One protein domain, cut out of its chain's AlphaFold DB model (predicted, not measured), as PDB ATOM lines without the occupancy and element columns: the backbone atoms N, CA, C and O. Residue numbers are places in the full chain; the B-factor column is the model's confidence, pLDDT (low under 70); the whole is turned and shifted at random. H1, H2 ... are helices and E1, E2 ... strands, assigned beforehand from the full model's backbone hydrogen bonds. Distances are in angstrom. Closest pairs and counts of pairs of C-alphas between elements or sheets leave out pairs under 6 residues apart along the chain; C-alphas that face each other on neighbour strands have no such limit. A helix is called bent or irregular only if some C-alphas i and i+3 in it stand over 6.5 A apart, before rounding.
ATOM      1  N   ASP A   5      20.227 -33.985 -21.988       84.00
ATOM      2  CA  ASP A   5      20.195 -34.869 -20.825       84.00
ATOM      3  C   ASP A   5      20.602 -34.117 -19.553       84.00
ATOM      4  O   ASP A   5      19.894 -34.154 -18.552       84.00
ATOM      5  N   ILE A   6      21.677 -33.334 -19.621       83.56
ATOM      6  CA  ILE A   6      22.148 -32.527 -18.491       83.56
ATOM      7  C   ILE A   6      21.180 -31.396 -18.170       83.56
ATOM      8  O   ILE A   6      20.910 -31.145 -16.999       83.56
ATOM      9  N   GLN A   7      20.612 -30.741 -19.181       89.56
ATOM     10  CA  GLN A   7      19.585 -29.726 -18.957       89.56
ATOM     11  C   GLN A   7      18.364 -30.317 -18.240       89.56
ATOM     12  O   GLN A   7      17.861 -29.697 -17.309       89.56
ATOM     13  N   ALA A   8      17.945 -31.535 -18.593       92.00
ATOM     14  CA  ALA A   8      16.837 -32.206 -17.920       92.00
ATOM     15  C   ALA A   8      17.143 -32.515 -16.442       92.00
ATOM     16  O   ALA A   8      16.268 -32.342 -15.596       92.00
ATOM     17  N   VAL A   9      18.381 -32.909 -16.115       91.81
ATOM     18  CA  VAL A   9      18.804 -33.058 -14.710       91.81
ATOM     19  C   VAL A   9      18.751 -31.719 -13.978       91.81
ATOM     20  O   VAL A   9      18.244 -31.650 -12.864       91.81
ATOM     21  N   ILE A  10      19.259 -30.650 -14.595       90.94
ATOM     22  CA  ILE A  10      19.269 -29.303 -14.009       90.94
ATOM     23  C   ILE A  10      17.847 -28.835 -13.700       90.94
ATOM     24  O   ILE A  10      17.581 -28.376 -12.589       90.94
ATOM     25  N   ASP A  11      16.943 -28.964 -14.668       93.75
ATOM     26  CA  ASP A  11      15.551 -28.526 -14.542       93.75
ATOM     27  C   ASP A  11      14.806 -29.296 -13.441       93.75
ATOM     28  O   ASP A  11      13.906 -28.756 -12.801       93.75
ATOM     29  N   ASP A  12      15.219 -30.538 -13.185       93.12
ATOM     30  CA  ASP A  12      14.676 -31.388 -12.133       93.12
ATOM     31  C   ASP A  12      15.272 -31.099 -10.741       93.12
ATOM     32  O   ASP A  12      14.552 -31.088  -9.743       93.12
ATOM     33  N   PHE A  13      16.576 -30.821 -10.658       92.38
ATOM     34  CA  PHE A  13      17.281 -30.594  -9.390       92.38
ATOM     35  C   PHE A  13      17.098 -29.191  -8.824       92.38
ATOM     36  O   PHE A  13      16.952 -29.025  -7.611       92.38
ATOM     37  N   LEU A  14      17.144 -28.164  -9.678       92.31
ATOM     38  CA  LEU A  14      17.152 -26.771  -9.227       92.31
ATOM     39  C   LEU A  14      15.960 -26.404  -8.330       92.31
ATOM     40  O   LEU A  14      16.191 -25.717  -7.331       92.31
ATOM     41  N   PRO A  15      14.717 -26.841  -8.620       94.62
ATOM     42  CA  PRO A  15      13.590 -26.591  -7.730       94.62
ATOM     43  C   PRO A  15      13.796 -27.207  -6.341       94.62
ATOM     44  O   PRO A  15      13.600 -26.520  -5.348       94.62
ATOM     45  N   ILE A  16      14.273 -28.453  -6.254       93.62
ATOM     46  CA  ILE A  16      14.485 -29.147  -4.973       93.62
ATOM     47  C   ILE A  16      15.584 -28.451  -4.156       93.62
ATOM     48  O   ILE A  16      15.413 -28.193  -2.966       93.62
ATOM     49  N   CYS A  17      16.695 -28.074  -4.799       92.38
ATOM     50  CA  CYS A  17      17.773 -27.330  -4.142       92.38
ATOM     51  C   CYS A  17      17.312 -25.961  -3.624       92.38
ATOM     52  O   CYS A  17      17.779 -25.516  -2.579       92.38
ATOM     53  N   ARG A  18      16.409 -25.287  -4.346       93.62
ATOM     54  CA  ARG A  18      15.813 -24.025  -3.898       93.62
ATOM     55  C   ARG A  18      14.966 -24.228  -2.647       93.62
ATOM     56  O   ARG A  18      15.092 -23.435  -1.725       93.62
ATOM     57  N   GLU A  19      14.129 -25.261  -2.620       95.31
ATOM     58  CA  GLU A  19      13.248 -25.546  -1.481       95.31
ATOM     59  C   GLU A  19      14.029 -25.897  -0.202       95.31
ATOM     60  O   GLU A  19      13.537 -25.669   0.896       95.31
ATOM     61  N   LEU A  20      15.265 -26.397  -0.319       94.38
ATOM     62  CA  LEU A  20      16.143 -26.653   0.830       94.38
ATOM     63  C   LEU A  20      16.693 -25.377   1.488       94.38
ATOM     64  O   LEU A  20      17.065 -25.414   2.665       94.38
ATOM     65  N   ALA A  21      16.782 -24.271   0.750       95.62
ATOM     66  CA  ALA A  21      17.405 -23.039   1.215       95.62
ATOM     67  C   ALA A  21      16.382 -22.039   1.764       95.62
ATOM     68  O   ALA A  21      15.304 -21.856   1.205       95.62
ATOM     69  N   ASP A  22      16.779 -21.318   2.809       94.75
ATOM     70  CA  ASP A  22      16.081 -20.132   3.294       94.75
ATOM     71  C   ASP A  22      17.003 -18.901   3.200       94.75
ATOM     72  O   ASP A  22      18.195 -18.955   3.537       94.75
ATOM     73  N   GLY A  23      16.453 -17.792   2.704       93.00
ATOM     74  CA  GLY A  23      17.189 -16.574   2.357       93.00
ATOM     75  C   GLY A  23      17.823 -16.596   0.960       93.00
ATOM     76  O   GLY A  23      17.256 -17.116  -0.006       93.00
ATOM     77  N   ARG A  24      18.993 -15.959   0.810       94.81
ATOM     78  CA  ARG A  24      19.706 -15.942  -0.476       94.81
ATOM     79  C   ARG A  24      20.317 -17.307  -0.731       94.81
ATOM     80  O   ARG A  24      20.864 -17.934   0.176       94.81
ATOM     81  N   TYR A  25      20.289 -17.719  -1.991       96.50
ATOM     82  CA  TYR A  25      20.912 -18.960  -2.409       96.50
ATOM     83  C   TYR A  25      21.507 -18.858  -3.814       96.50
ATOM     84  O   TYR A  25      21.120 -18.012  -4.622       96.50
ATOM     85  N   ALA A  26      22.447 -19.748  -4.102       95.81
ATOM     86  CA  ALA A  26      22.981 -19.994  -5.429       95.81
ATOM     87  C   ALA A  26      23.257 -21.491  -5.590       95.81
ATOM     88  O   ALA A  26      23.744 -22.138  -4.666       95.81
ATOM     89  N   VAL A  27      22.985 -22.033  -6.775       94.06
ATOM     90  CA  VAL A  27      23.352 -23.411  -7.120       94.06
ATOM     91  C   VAL A  27      24.426 -23.370  -8.193       94.06
ATOM     92  O   VAL A  27      24.272 -22.687  -9.206       94.06
ATOM     93  N   SER A  28      25.517 -24.097  -7.975       91.69
ATOM     94  CA  SER A  28      26.556 -24.296  -8.984       91.69
ATOM     95  C   SER A  28      26.630 -25.758  -9.387       91.69
ATOM     96  O   SER A  28      26.479 -26.637  -8.539       91.69
ATOM     97  N   ILE A  29      26.956 -25.994 -10.652       87.88
ATOM     98  CA  ILE A  29      27.338 -27.312 -11.153       87.88
ATOM     99  C   ILE A  29      28.862 -27.356 -11.168       87.88
ATOM    100  O   ILE A  29      29.499 -26.451 -11.713       87.88
ATOM    101  N   GLY A  30      29.437 -28.358 -10.513       80.00
ATOM    102  CA  GLY A  30      30.873 -28.549 -10.358       80.00
ATOM    103  C   GLY A  30      31.458 -29.585 -11.317       80.00
ATOM    104  O   GLY A  30      30.904 -29.887 -12.375       80.00
ATOM    105  N   GLY A  31      32.624 -30.109 -10.941       77.38
ATOM    106  CA  GLY A  31      33.184 -31.301 -11.571       77.38
ATOM    107  C   GLY A  31      33.861 -31.094 -12.923       77.38
ATOM    108  O   GLY A  31      34.211 -29.984 -13.343       77.38
ATOM    109  N   SER A  32      34.100 -32.216 -13.600       77.12
ATOM    110  CA  SER A  32      34.651 -32.264 -14.960       77.12
ATOM    111  C   SER A  32      33.718 -31.585 -15.972       77.12
ATOM    112  O   SER A  32      34.187 -30.960 -16.926       77.12
ATOM    113  N   ARG A  33      32.400 -31.607 -15.720       72.62
ATOM    114  CA  ARG A  33      31.372 -30.979 -16.566       72.62
ATOM    115  C   ARG A  33      31.479 -29.459 -16.582       72.62
ATOM    116  O   ARG A  33      31.504 -28.865 -17.660       72.62
ATOM    117  N   ALA A  34      31.653 -28.824 -15.423       65.31
ATOM    118  CA  ALA A  34      31.916 -27.383 -15.351       65.31
ATOM    119  C   ALA A  34      33.236 -26.988 -16.038       65.31
ATOM    120  O   ALA A  34      33.348 -25.905 -16.615       65.31
ATOM    121  N   ARG A  35      34.227 -27.889 -16.018       70.00
ATOM    122  CA  ARG A  35      35.546 -27.708 -16.646       70.00
ATOM    123  C   ARG A  35      35.592 -28.072 -18.134       70.00
ATOM    124  O   ARG A  35      36.627 -27.860 -18.758       70.00
ATOM    125  N   LYS A  36      34.488 -28.564 -18.717       71.00
ATOM    126  CA  LYS A  36      34.408 -29.075 -20.102       71.00
ATOM    127  C   LYS A  36      35.398 -30.210 -20.402       71.00
ATOM    128  O   LYS A  36      35.797 -30.398 -21.546       71.00
ATOM    129  N   THR A  37      35.788 -30.957 -19.374       75.06
ATOM    130  CA  THR A  37      36.659 -32.136 -19.475       75.06
ATOM    131  C   THR A  37      35.903 -33.423 -19.148       75.06
ATOM    132  O   THR A  37      36.528 -34.429 -18.836       75.06
ATOM    133  N   SER A  38      34.571 -33.374 -19.122       75.06
ATOM    134  CA  SER A  38      33.726 -34.530 -18.827       75.06
ATOM    135  C   SER A  38      33.705 -35.523 -19.979       75.06
ATOM    136  O   SER A  38      33.612 -35.121 -21.139       75.06
ATOM    137  N   ASP A  39      33.699 -36.801 -19.629       72.12
ATOM    138  CA  ASP A  39      33.413 -37.930 -20.505       72.12
ATOM    139  C   ASP A  39      32.042 -38.551 -20.174       72.12
ATOM    140  O   ASP A  39      31.284 -38.041 -19.345       72.12
ATOM    141  N   GLU A  40      31.708 -39.650 -20.849       67.06
ATOM    142  CA  GLU A  40      30.437 -40.367 -20.685       67.06
ATOM    143  C   GLU A  40      30.259 -40.988 -19.289       67.06
ATOM    144  O   GLU A  40      29.140 -41.323 -18.912       67.06
ATOM    145  N   LEU A  41      31.339 -41.117 -18.512       71.75
ATOM    146  CA  LEU A  41      31.332 -41.696 -17.167       71.75
ATOM    147  C   LEU A  41      31.348 -40.634 -16.064       71.75
ATOM    148  O   LEU A  41      31.280 -40.970 -14.884       71.75
ATOM    149  N   SER A  42      31.447 -39.359 -16.438       80.00
ATOM    150  CA  SER A  42      31.508 -38.256 -15.491       80.00
ATOM    151  C   SER A  42      30.166 -38.046 -14.796       80.00
ATOM    152  O   SER A  42      29.123 -37.868 -15.438       80.00
ATOM    153  N   ASP A  43      30.221 -37.982 -13.475       84.75
ATOM    154  CA  ASP A  43      29.122 -37.585 -12.615       84.75
ATOM    155  C   ASP A  43      28.748 -36.102 -12.786       84.75
ATOM    156  O   ASP A  43      29.365 -35.321 -13.527       84.75
ATOM    157  N   ILE A  44      27.639 -35.730 -12.154       87.19
ATOM    158  CA  ILE A  44      27.182 -34.351 -12.032       87.19
ATOM    159  C   ILE A  44      27.263 -33.957 -10.559       87.19
ATOM    160  O   ILE A  44      26.567 -34.523  -9.719       87.19
ATOM    161  N   ASP A  45      28.074 -32.944 -10.271       87.56
ATOM    162  CA  ASP A  45      28.209 -32.371  -8.934       87.56
ATOM    163  C   ASP A  45      27.311 -31.145  -8.785       87.56
ATOM    164  O   ASP A  45      27.511 -30.152  -9.492       87.56
ATOM    165  N   PHE A  46      26.398 -31.139  -7.815       91.94
ATOM    166  CA  PHE A  46      25.698 -29.918  -7.420       91.94
ATOM    167  C   PHE A  46      26.271 -29.362  -6.121       91.94
ATOM    168  O   PHE A  46      26.616 -30.094  -5.195       91.94
ATOM    169  N   ARG A  47      26.345 -28.033  -6.027       93.94
ATOM    170  CA  ARG A  47      26.620 -27.324  -4.772       93.94
ATOM    171  C   ARG A  47      25.542 -26.286  -4.541       93.94
ATOM    172  O   ARG A  47      25.310 -25.460  -5.424       93.94
ATOM    173  N   LEU A  48      24.931 -26.318  -3.364       95.62
ATOM    174  CA  LEU A  48      23.993 -25.307  -2.897       95.62
ATOM    175  C   LEU A  48      24.721 -24.391  -1.916       95.62
ATOM    176  O   LEU A  48      25.184 -24.835  -0.870       95.62
ATOM    177  N   PHE A  49      24.804 -23.114  -2.257       96.69
ATOM    178  CA  PHE A  49      25.242 -22.049  -1.367       96.69
ATOM    179  C   PHE A  49      24.007 -21.341  -0.836       96.69
ATOM    180  O   PHE A  49      23.175 -20.925  -1.640       96.69
ATOM    181  N   CYS A  50      23.871 -21.190   0.475       97.50
ATOM    182  CA  CYS A  50      22.696 -20.556   1.074       97.50
ATOM    183  C   CYS A  50      23.049 -19.745   2.322       97.50
ATOM    184  O   CYS A  50      24.055 -20.017   2.977       97.50
ATOM    185  N   ASP A  51      22.215 -18.768   2.677       96.38
ATOM    186  CA  ASP A  51      22.304 -18.115   3.988       96.38
ATOM    187  C   ASP A  51      21.972 -19.130   5.097       96.38
ATOM    188  O   ASP A  51      22.734 -19.297   6.047       96.38
ATOM    189  N   SER A  52      20.875 -19.877   4.939       96.25
ATOM    190  CA  SER A  52      20.486 -20.939   5.868       96.25
ATOM    191  C   SER A  52      19.697 -22.055   5.176       96.25
ATOM    192  O   SER A  52      19.311 -21.935   4.015       96.25
ATOM    193  N   LEU A  53      19.496 -23.163   5.888       95.69
ATOM    194  CA  LEU A  53      18.583 -24.230   5.477       95.69
ATOM    195  C   LEU A  53      17.192 -23.983   6.055       95.69
ATOM    196  O   LEU A  53      17.066 -23.307   7.080       95.69
ATOM    197  N   VAL A  54      16.179 -24.611   5.458       95.62
ATOM    198  CA  VAL A  54      14.848 -24.721   6.068       95.62
ATOM    199  C   VAL A  54      14.976 -25.216   7.512       95.62
ATOM    200  O   VAL A  54      15.619 -26.232   7.792       95.62
ATOM    201  N   GLN A  55      14.388 -24.451   8.431       94.00
ATOM    202  CA  GLN A  55      14.501 -24.676   9.875       94.00
ATOM    203  C   GLN A  55      13.516 -25.731  10.388       94.00
ATOM    204  O   GLN A  55      13.764 -26.348  11.421       94.00
ATOM    205  N   GLU A  56      12.402 -25.921   9.679       96.38
ATOM    206  CA  GLU A  56      11.371 -26.899  10.017       96.38
ATOM    207  C   GLU A  56      11.888 -28.313   9.669       96.38
ATOM    208  O   GLU A  56      12.165 -28.586   8.494       96.38
ATOM    209  N   PRO A  57      12.131 -29.191  10.666       93.88
ATOM    210  CA  PRO A  57      12.861 -30.437  10.437       93.88
ATOM    211  C   PRO A  57      12.148 -31.416   9.503       93.88
ATOM    212  O   PRO A  57      12.817 -32.058   8.694       93.88
ATOM    213  N   ASP A  58      10.820 -31.512   9.590       96.44
ATOM    214  CA  ASP A  58      10.032 -32.457   8.794       96.44
ATOM    215  C   ASP A  58       9.998 -32.031   7.318       96.44
ATOM    216  O   ASP A  58      10.146 -32.846   6.405       96.44
ATOM    217  N   GLN A  59       9.879 -30.729   7.067       95.12
ATOM    218  CA  GLN A  59       9.941 -30.122   5.749       95.12
ATOM    219  C   GLN A  59      11.335 -30.284   5.142       95.12
ATOM    220  O   GLN A  59      11.446 -30.664   3.975       95.12
ATOM    221  N   ARG A  60      12.399 -30.055   5.924       94.62
ATOM    222  CA  ARG A  60      13.772 -30.284   5.458       94.62
ATOM    223  C   ARG A  60      13.990 -31.748   5.083       94.62
ATOM    224  O   ARG A  60      14.453 -32.011   3.978       94.62
ATOM    225  N   ALA A  61      13.606 -32.679   5.956       95.00
ATOM    226  CA  ALA A  61      13.725 -34.113   5.695       95.00
ATOM    227  C   ALA A  61      12.978 -34.511   4.414       95.00
ATOM    228  O   ALA A  61      13.517 -35.213   3.564       95.00
ATOM    229  N   ARG A  62      11.772 -33.972   4.206       96.56
ATOM    230  CA  ARG A  62      10.996 -34.203   2.983       96.56
ATOM    231  C   ARG A  62      11.709 -33.708   1.718       96.56
ATOM    232  O   ARG A  62      11.570 -34.329   0.663       96.56
ATOM    233  N   PHE A  63      12.410 -32.579   1.771       94.69
ATOM    234  CA  PHE A  63      13.169 -32.077   0.621       94.69
ATOM    235  C   PHE A  63      14.459 -32.870   0.383       94.69
ATOM    236  O   PHE A  63      14.796 -33.141  -0.768       94.69
ATOM    237  N   GLU A  64      15.133 -33.314   1.445       94.06
ATOM    238  CA  GLU A  64      16.278 -34.231   1.362       94.06
ATOM    239  C   GLU A  64      15.864 -35.580   0.742       94.06
ATOM    240  O   GLU A  64      16.535 -36.079  -0.160       94.06
ATOM    241  N   GLU A  65      14.708 -36.126   1.128       95.75
ATOM    242  CA  GLU A  65      14.136 -37.336   0.525       95.75
ATOM    243  C   GLU A  65      13.789 -37.148  -0.959       95.75
ATOM    244  O   GLU A  65      14.028 -38.043  -1.771       95.75
ATOM    245  N   GLN A  66      13.240 -35.990  -1.341       95.44
ATOM    246  CA  GLN A  66      12.964 -35.678  -2.749       95.44
ATOM    247  C   GLN A  66      14.248 -35.591  -3.573       95.44
ATOM    248  O   GLN A  66      14.283 -36.085  -4.703       95.44
ATOM    249  N   LEU A  67      15.297 -34.994  -3.005       94.06
ATOM    250  CA  LEU A  67      16.605 -34.908  -3.639       94.06
ATOM    251  C   LEU A  67      17.180 -36.308  -3.876       94.06
ATOM    252  O   LEU A  67      17.538 -36.636  -5.007       94.06
ATOM    253  N   GLU A  68      17.190 -37.158  -2.848       94.50
ATOM    254  CA  GLU A  68      17.671 -38.538  -2.952       94.50
ATOM    255  C   GLU A  68      16.850 -39.350  -3.964       94.50
ATOM    256  O   GLU A  68      17.399 -40.043  -4.822       94.50
ATOM    257  N   ALA A  69      15.522 -39.219  -3.946       95.38
ATOM    258  CA  ALA A  69      14.658 -39.881  -4.917       95.38
ATOM    259  C   ALA A  69      14.973 -39.455  -6.362       95.38
ATOM    260  O   ALA A  69      14.941 -40.291  -7.274       95.38
ATOM    261  N   SER A  70      15.305 -38.177  -6.579       95.00
ATOM    262  CA  SER A  70      15.744 -37.684  -7.883       95.00
ATOM    263  C   SER A  70      17.104 -38.272  -8.290       95.00
ATOM    264  O   SER A  70      17.201 -38.822  -9.392       95.00
ATOM    265  N   ILE A  71      18.105 -38.274  -7.394       93.88
ATOM    266  CA  ILE A  71      19.423 -38.914  -7.616       93.88
ATOM    267  C   ILE A  71      19.236 -40.359  -8.087       93.88
ATOM    268  O   ILE A  71      19.736 -40.758  -9.141       93.88
ATOM    269  N   GLN A  72      18.448 -41.138  -7.346       94.69
ATOM    270  CA  GLN A  72      18.204 -42.548  -7.645       94.69
ATOM    271  C   GLN A  72      17.479 -42.746  -8.980       94.69
ATOM    272  O   GLN A  72      17.775 -43.682  -9.729       94.69
ATOM    273  N   ARG A  73      16.523 -41.873  -9.313       95.19
ATOM    274  CA  ARG A  73      15.801 -41.937 -10.589       95.19
ATOM    275  C   ARG A  73      16.725 -41.676 -11.780       95.19
ATOM    276  O   ARG A  73      16.575 -42.351 -12.800       95.19
ATOM    277  N   TRP A  74      17.646 -40.724 -11.676       94.06
ATOM    278  CA  TRP A  74      18.611 -40.426 -12.738       94.06
ATOM    279  C   TRP A  74      19.693 -41.500 -12.850       94.06
ATOM    280  O   TRP A  74      20.001 -41.937 -13.960       94.06
ATOM    281  N   SER A  75      20.153 -42.036 -11.717       92.12
ATOM    282  CA  SER A  75      21.095 -43.159 -11.682       92.12
ATOM    283  C   SER A  75      20.558 -44.390 -12.423       92.12
ATOM    284  O   SER A  75      21.263 -44.981 -13.241       92.12
ATOM    285  N   ARG A  76      19.268 -44.723 -12.258       93.50
ATOM    286  CA  ARG A  76      18.609 -45.819 -13.006       93.50
ATOM    287  C   ARG A  76      18.538 -45.589 -14.518       93.50
ATOM    288  O   ARG A  76      18.345 -46.546 -15.262       93.50
ATOM    289  N   GLN A  77      18.669 -44.344 -14.966       91.31
ATOM    290  CA  GLN A  77      18.718 -43.965 -16.380       91.31
ATOM    291  C   GLN A  77      20.160 -43.854 -16.902       91.31
ATOM    292  O   GLN A  77      20.364 -43.447 -18.042       91.31
ATOM    293  N   GLY A  78      21.155 -44.225 -16.089       89.31
ATOM    294  CA  GLY A  78      22.571 -44.183 -16.452       89.31
ATOM    295  C   GLY A  78      23.255 -42.840 -16.193       89.31
ATOM    296  O   GLY A  78      24.420 -42.696 -16.547       89.31
ATOM    297  N   ILE A  79      22.576 -41.869 -15.569       89.31
ATOM    298  CA  ILE A  79      23.165 -40.569 -15.226       89.31
ATOM    299  C   ILE A  79      23.544 -40.556 -13.748       89.31
ATOM    300  O   ILE A  79      22.682 -40.609 -12.872       89.31
ATOM    301  N   ILE A  80      24.842 -40.471 -13.466       89.62
ATOM    302  CA  ILE A  80      25.366 -40.441 -12.100       89.62
ATOM    303  C   ILE A  80      25.369 -38.998 -11.589       89.62
ATOM    304  O   ILE A  80      25.870 -38.089 -12.251       89.62
ATOM    305  N   ILE A  81      24.812 -38.797 -10.399       89.88
ATOM    306  CA  ILE A  81      24.801 -37.521  -9.685       89.88
ATOM    307  C   ILE A  81      25.437 -37.789  -8.320       89.88
ATOM    308  O   ILE A  81      24.924 -38.627  -7.584       89.88
ATOM    309  N   ASP A  82      26.534 -37.104  -7.992       85.25
ATOM    310  CA  ASP A  82      27.245 -37.277  -6.705       85.25
ATOM    311  C   ASP A  82      26.462 -36.666  -5.523       85.25
ATOM    312  O   ASP A  82      26.695 -36.951  -4.353       85.25
ATOM    313  N   GLY A  83      25.462 -35.844  -5.840       84.75
ATOM    314  CA  GLY A  83      24.508 -35.275  -4.899       84.75
ATOM    315  C   GLY A  83      24.538 -33.752  -4.896       84.75
ATOM    316  O   GLY A  83      25.041 -33.112  -5.825       84.75
ATOM    317  N   CYS A  84      23.962 -33.160  -3.847       89.81
ATOM    318  CA  CYS A  84      23.986 -31.718  -3.624       89.81
ATOM    319  C   CYS A  84      24.767 -31.388  -2.352       89.81
ATOM    320  O   CYS A  84      24.319 -31.630  -1.233       89.81
ATOM    321  N   TRP A  85      25.938 -30.793  -2.529       91.88
ATOM    322  CA  TRP A  85      26.799 -30.380  -1.435       91.88
ATOM    323  C   TRP A  85      26.355 -29.016  -0.917       91.88
ATOM    324  O   TRP A  85      26.605 -27.982  -1.543       91.88
ATOM    325  N   ILE A  86      25.714 -29.012   0.243       94.12
ATOM    326  CA  ILE A  86      25.203 -27.797   0.876       94.12
ATOM    327  C   ILE A  86      26.337 -27.080   1.616       94.12
ATOM    328  O   ILE A  86      27.134 -27.696   2.329       94.12
ATOM    329  N   ARG A  87      26.422 -25.762   1.443       94.62
ATOM    330  CA  ARG A  87      27.370 -24.882   2.124       94.62
ATOM    331  C   ARG A  87      26.674 -23.602   2.556       94.62
ATOM    332  O   ARG A  87      26.134 -22.877   1.721       94.62
ATOM    333  N   LYS A  88      26.747 -23.281   3.845       96.25
ATOM    334  CA  LYS A  88      26.286 -21.979   4.309       96.25
ATOM    335  C   LYS A  88      27.318 -20.906   3.999       96.25
ATOM    336  O   LYS A  88      28.519 -21.134   4.134       96.25
ATOM    337  N   ILE A  89      26.841 -19.732   3.601       95.06
ATOM    338  CA  ILE A  89      27.696 -18.584   3.288       95.06
ATOM    339  C   ILE A  89      28.486 -18.158   4.533       95.06
ATOM    340  O   ILE A  89      29.688 -17.932   4.436       95.06
ATOM    341  N   GLU A  90      27.849 -18.159   5.710       96.25
ATOM    342  CA  GLU A  90      28.512 -17.843   6.984       96.25
ATOM    343  C   GLU A  90      29.695 -18.777   7.291       96.25
ATOM    344  O   GLU A  90      30.764 -18.316   7.695       96.25
ATOM    345  N   ASP A  91      29.539 -20.078   7.029       95.25
ATOM    346  CA  ASP A  91      30.577 -21.080   7.280       95.25
ATOM    347  C   ASP A  91      31.754 -20.898   6.317       95.25
ATOM    348  O   ASP A  91      32.916 -21.037   6.705       95.25
ATOM    349  N   ILE A  92      31.463 -20.552   5.057       94.12
ATOM    350  CA  ILE A  92      32.486 -20.250   4.051       94.12
ATOM    351  C   ILE A  92      33.280 -19.013   4.466       94.12
ATOM    352  O   ILE A  92      34.510 -19.056   4.474       94.12
ATOM    353  N   ASP A  93      32.603 -17.928   4.838       95.56
ATOM    354  CA  ASP A  93      33.262 -16.690   5.255       95.56
ATOM    355  C   ASP A  93      34.131 -16.915   6.501       95.56
ATOM    356  O   ASP A  93      35.269 -16.441   6.568       95.56
ATOM    357  N   ALA A  94      33.644 -17.699   7.467       95.62
ATOM    358  CA  ALA A  94      34.414 -18.081   8.646       95.62
ATOM    359  C   ALA A  94      35.684 -18.868   8.276       95.62
ATOM    360  O   ALA A  94      36.772 -18.536   8.755       95.62
ATOM    361  N   GLN A  95      35.577 -19.861   7.387       94.81
ATOM    362  CA  GLN A  95      36.727 -20.640   6.912       94.81
ATOM    363  C   GLN A  95      37.730 -19.772   6.145       94.81
ATOM    364  O   GLN A  95      38.933 -19.845   6.398       94.81
ATOM    365  N   LEU A  96      37.258 -18.898   5.254       94.81
ATOM    366  CA  LEU A  96      38.120 -17.975   4.513       94.81
ATOM    367  C   LEU A  96      38.870 -17.028   5.452       94.81
ATOM    368  O   LEU A  96      40.054 -16.765   5.242       94.81
ATOM    369  N   ASN A  97      38.218 -16.542   6.508       96.62
ATOM    370  CA  ASN A  97      38.863 -15.699   7.511       96.62
ATOM    371  C   ASN A  97      39.938 -16.460   8.298       96.62
ATOM    372  O   ASN A  97      41.032 -15.929   8.497       96.62
ATOM    373  N   GLN A  98      39.678 -17.711   8.689       96.50
ATOM    374  CA  GLN A  98      40.680 -18.562   9.342       96.50
ATOM    375  C   GLN A  98      41.880 -18.840   8.430       96.50
ATOM    376  O   GLN A  98      43.026 -18.768   8.880       96.50
ATOM    377  N   TRP A  99      41.635 -19.106   7.146       95.44
ATOM    378  CA  TRP A  99      42.693 -19.327   6.162       95.44
ATOM    379  C   TRP A  99      43.551 -18.072   5.966       95.44
ATOM    380  O   TRP A  99      44.776 -18.136   6.045       95.44
ATOM    381  N   ARG A 100      42.920 -16.900   5.812       94.12
ATOM    382  CA  ARG A 100      43.621 -15.607   5.702       94.12
ATOM    383  C   ARG A 100      44.452 -15.275   6.940       94.12
ATOM    384  O   ARG A 100      45.489 -14.631   6.812       94.12
ATOM    385  N   ALA A 101      44.013 -15.713   8.118       96.06
ATOM    386  CA  ALA A 101      44.745 -15.558   9.371       96.06
ATOM    387  C   ALA A 101      45.878 -16.590   9.560       96.06
ATOM    388  O   ALA A 101      46.591 -16.524  10.558       96.06
ATOM    389  N   GLY A 102      46.047 -17.544   8.636       94.56
ATOM    390  CA  GLY A 102      47.042 -18.614   8.737       94.56
ATOM    391  C   GLY A 102      46.719 -19.670   9.800       94.56
ATOM    392  O   GLY A 102      47.608 -20.409  10.211       94.56
TER     393      GLY A 102
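Overview. This is residues 5 to 102 of the 106 residues of the protein "NTP_transf_2 domain-containing protein" of Chloroflexi bacterium (UniProt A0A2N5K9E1). A twisted sheet of three strands has two long helices, H1 and H3, side by side over one face and its other face bare. Short H2 sits at one end of the sheet, and from the other end H4 leads into an arm, residues 93 to 102, that sticks out. The printed part has 98 residues with four named helices and three named strands, in the order H1 E1 H2 E2 H3 E3 H4; the mixed sheet runs E1 E2 E3, and the class is mixed. It is only just compact, close to loose, with a radius of gyration of the C-alphas of 14.8 A, and flat, spanning 44 by 36 by 16 A.

Along the chain. H1, residues 5 to 20, starts at C-alpha 5 (20.195, -34.869, -20.825), measures 23.5 A and has a kink of 27 degrees near residue 13; it is only just irregular, C-alphas 12 and 15 being 6.6 A apart. E1 is residues 21 to 29, 16.4 A, and bends by 108 degrees at residue 24. H2 is residues 31 to 34, 5.6 A. E2, residues 44 to 53, 22.0 A, bends by 93 degrees at residue 50. H3 is residues 57 to 75, 26.8 A, and E3 residues 81 to 88, 21.0 A. H4, residues 89 to 100, 16.4 A, ends at C-alpha 100 (43.621, -15.607, 5.702).

Arrangement. H1 is on the sheet, two layers, at a height over the sheet of 9.1 A. H3, on the same face, touches H1, opposite ways at a shallow tilt of 9 degrees; their closest C-alphas, of Leu 20 and Phe 63, are 6.2 A apart. E1 and E2 are antiparallel, with N 26 and O 49 within hydrogen-bond range at 2.8 A. E2 and E3 are parallel, with N 85 and O 46 at 2.8 A; E2, H3, E3 form a strand-helix-strand unit, parallel neighbour strands joined through a helix, with a right-handed crossover. H2 and H4 only graze the sheet. Every O i to N i+4 pair is within range in H3 and H4, 10 of 12 in H1; H2 is too short for one.

Size, cuts and confidence. The C-alphas farthest apart, of Gln 77 and Ala 101, are 46.3 A apart. The printed part has no cut, and no link is long. The mean pLDDT of the printed part is 90.7; residues 34 and 40 are under 70.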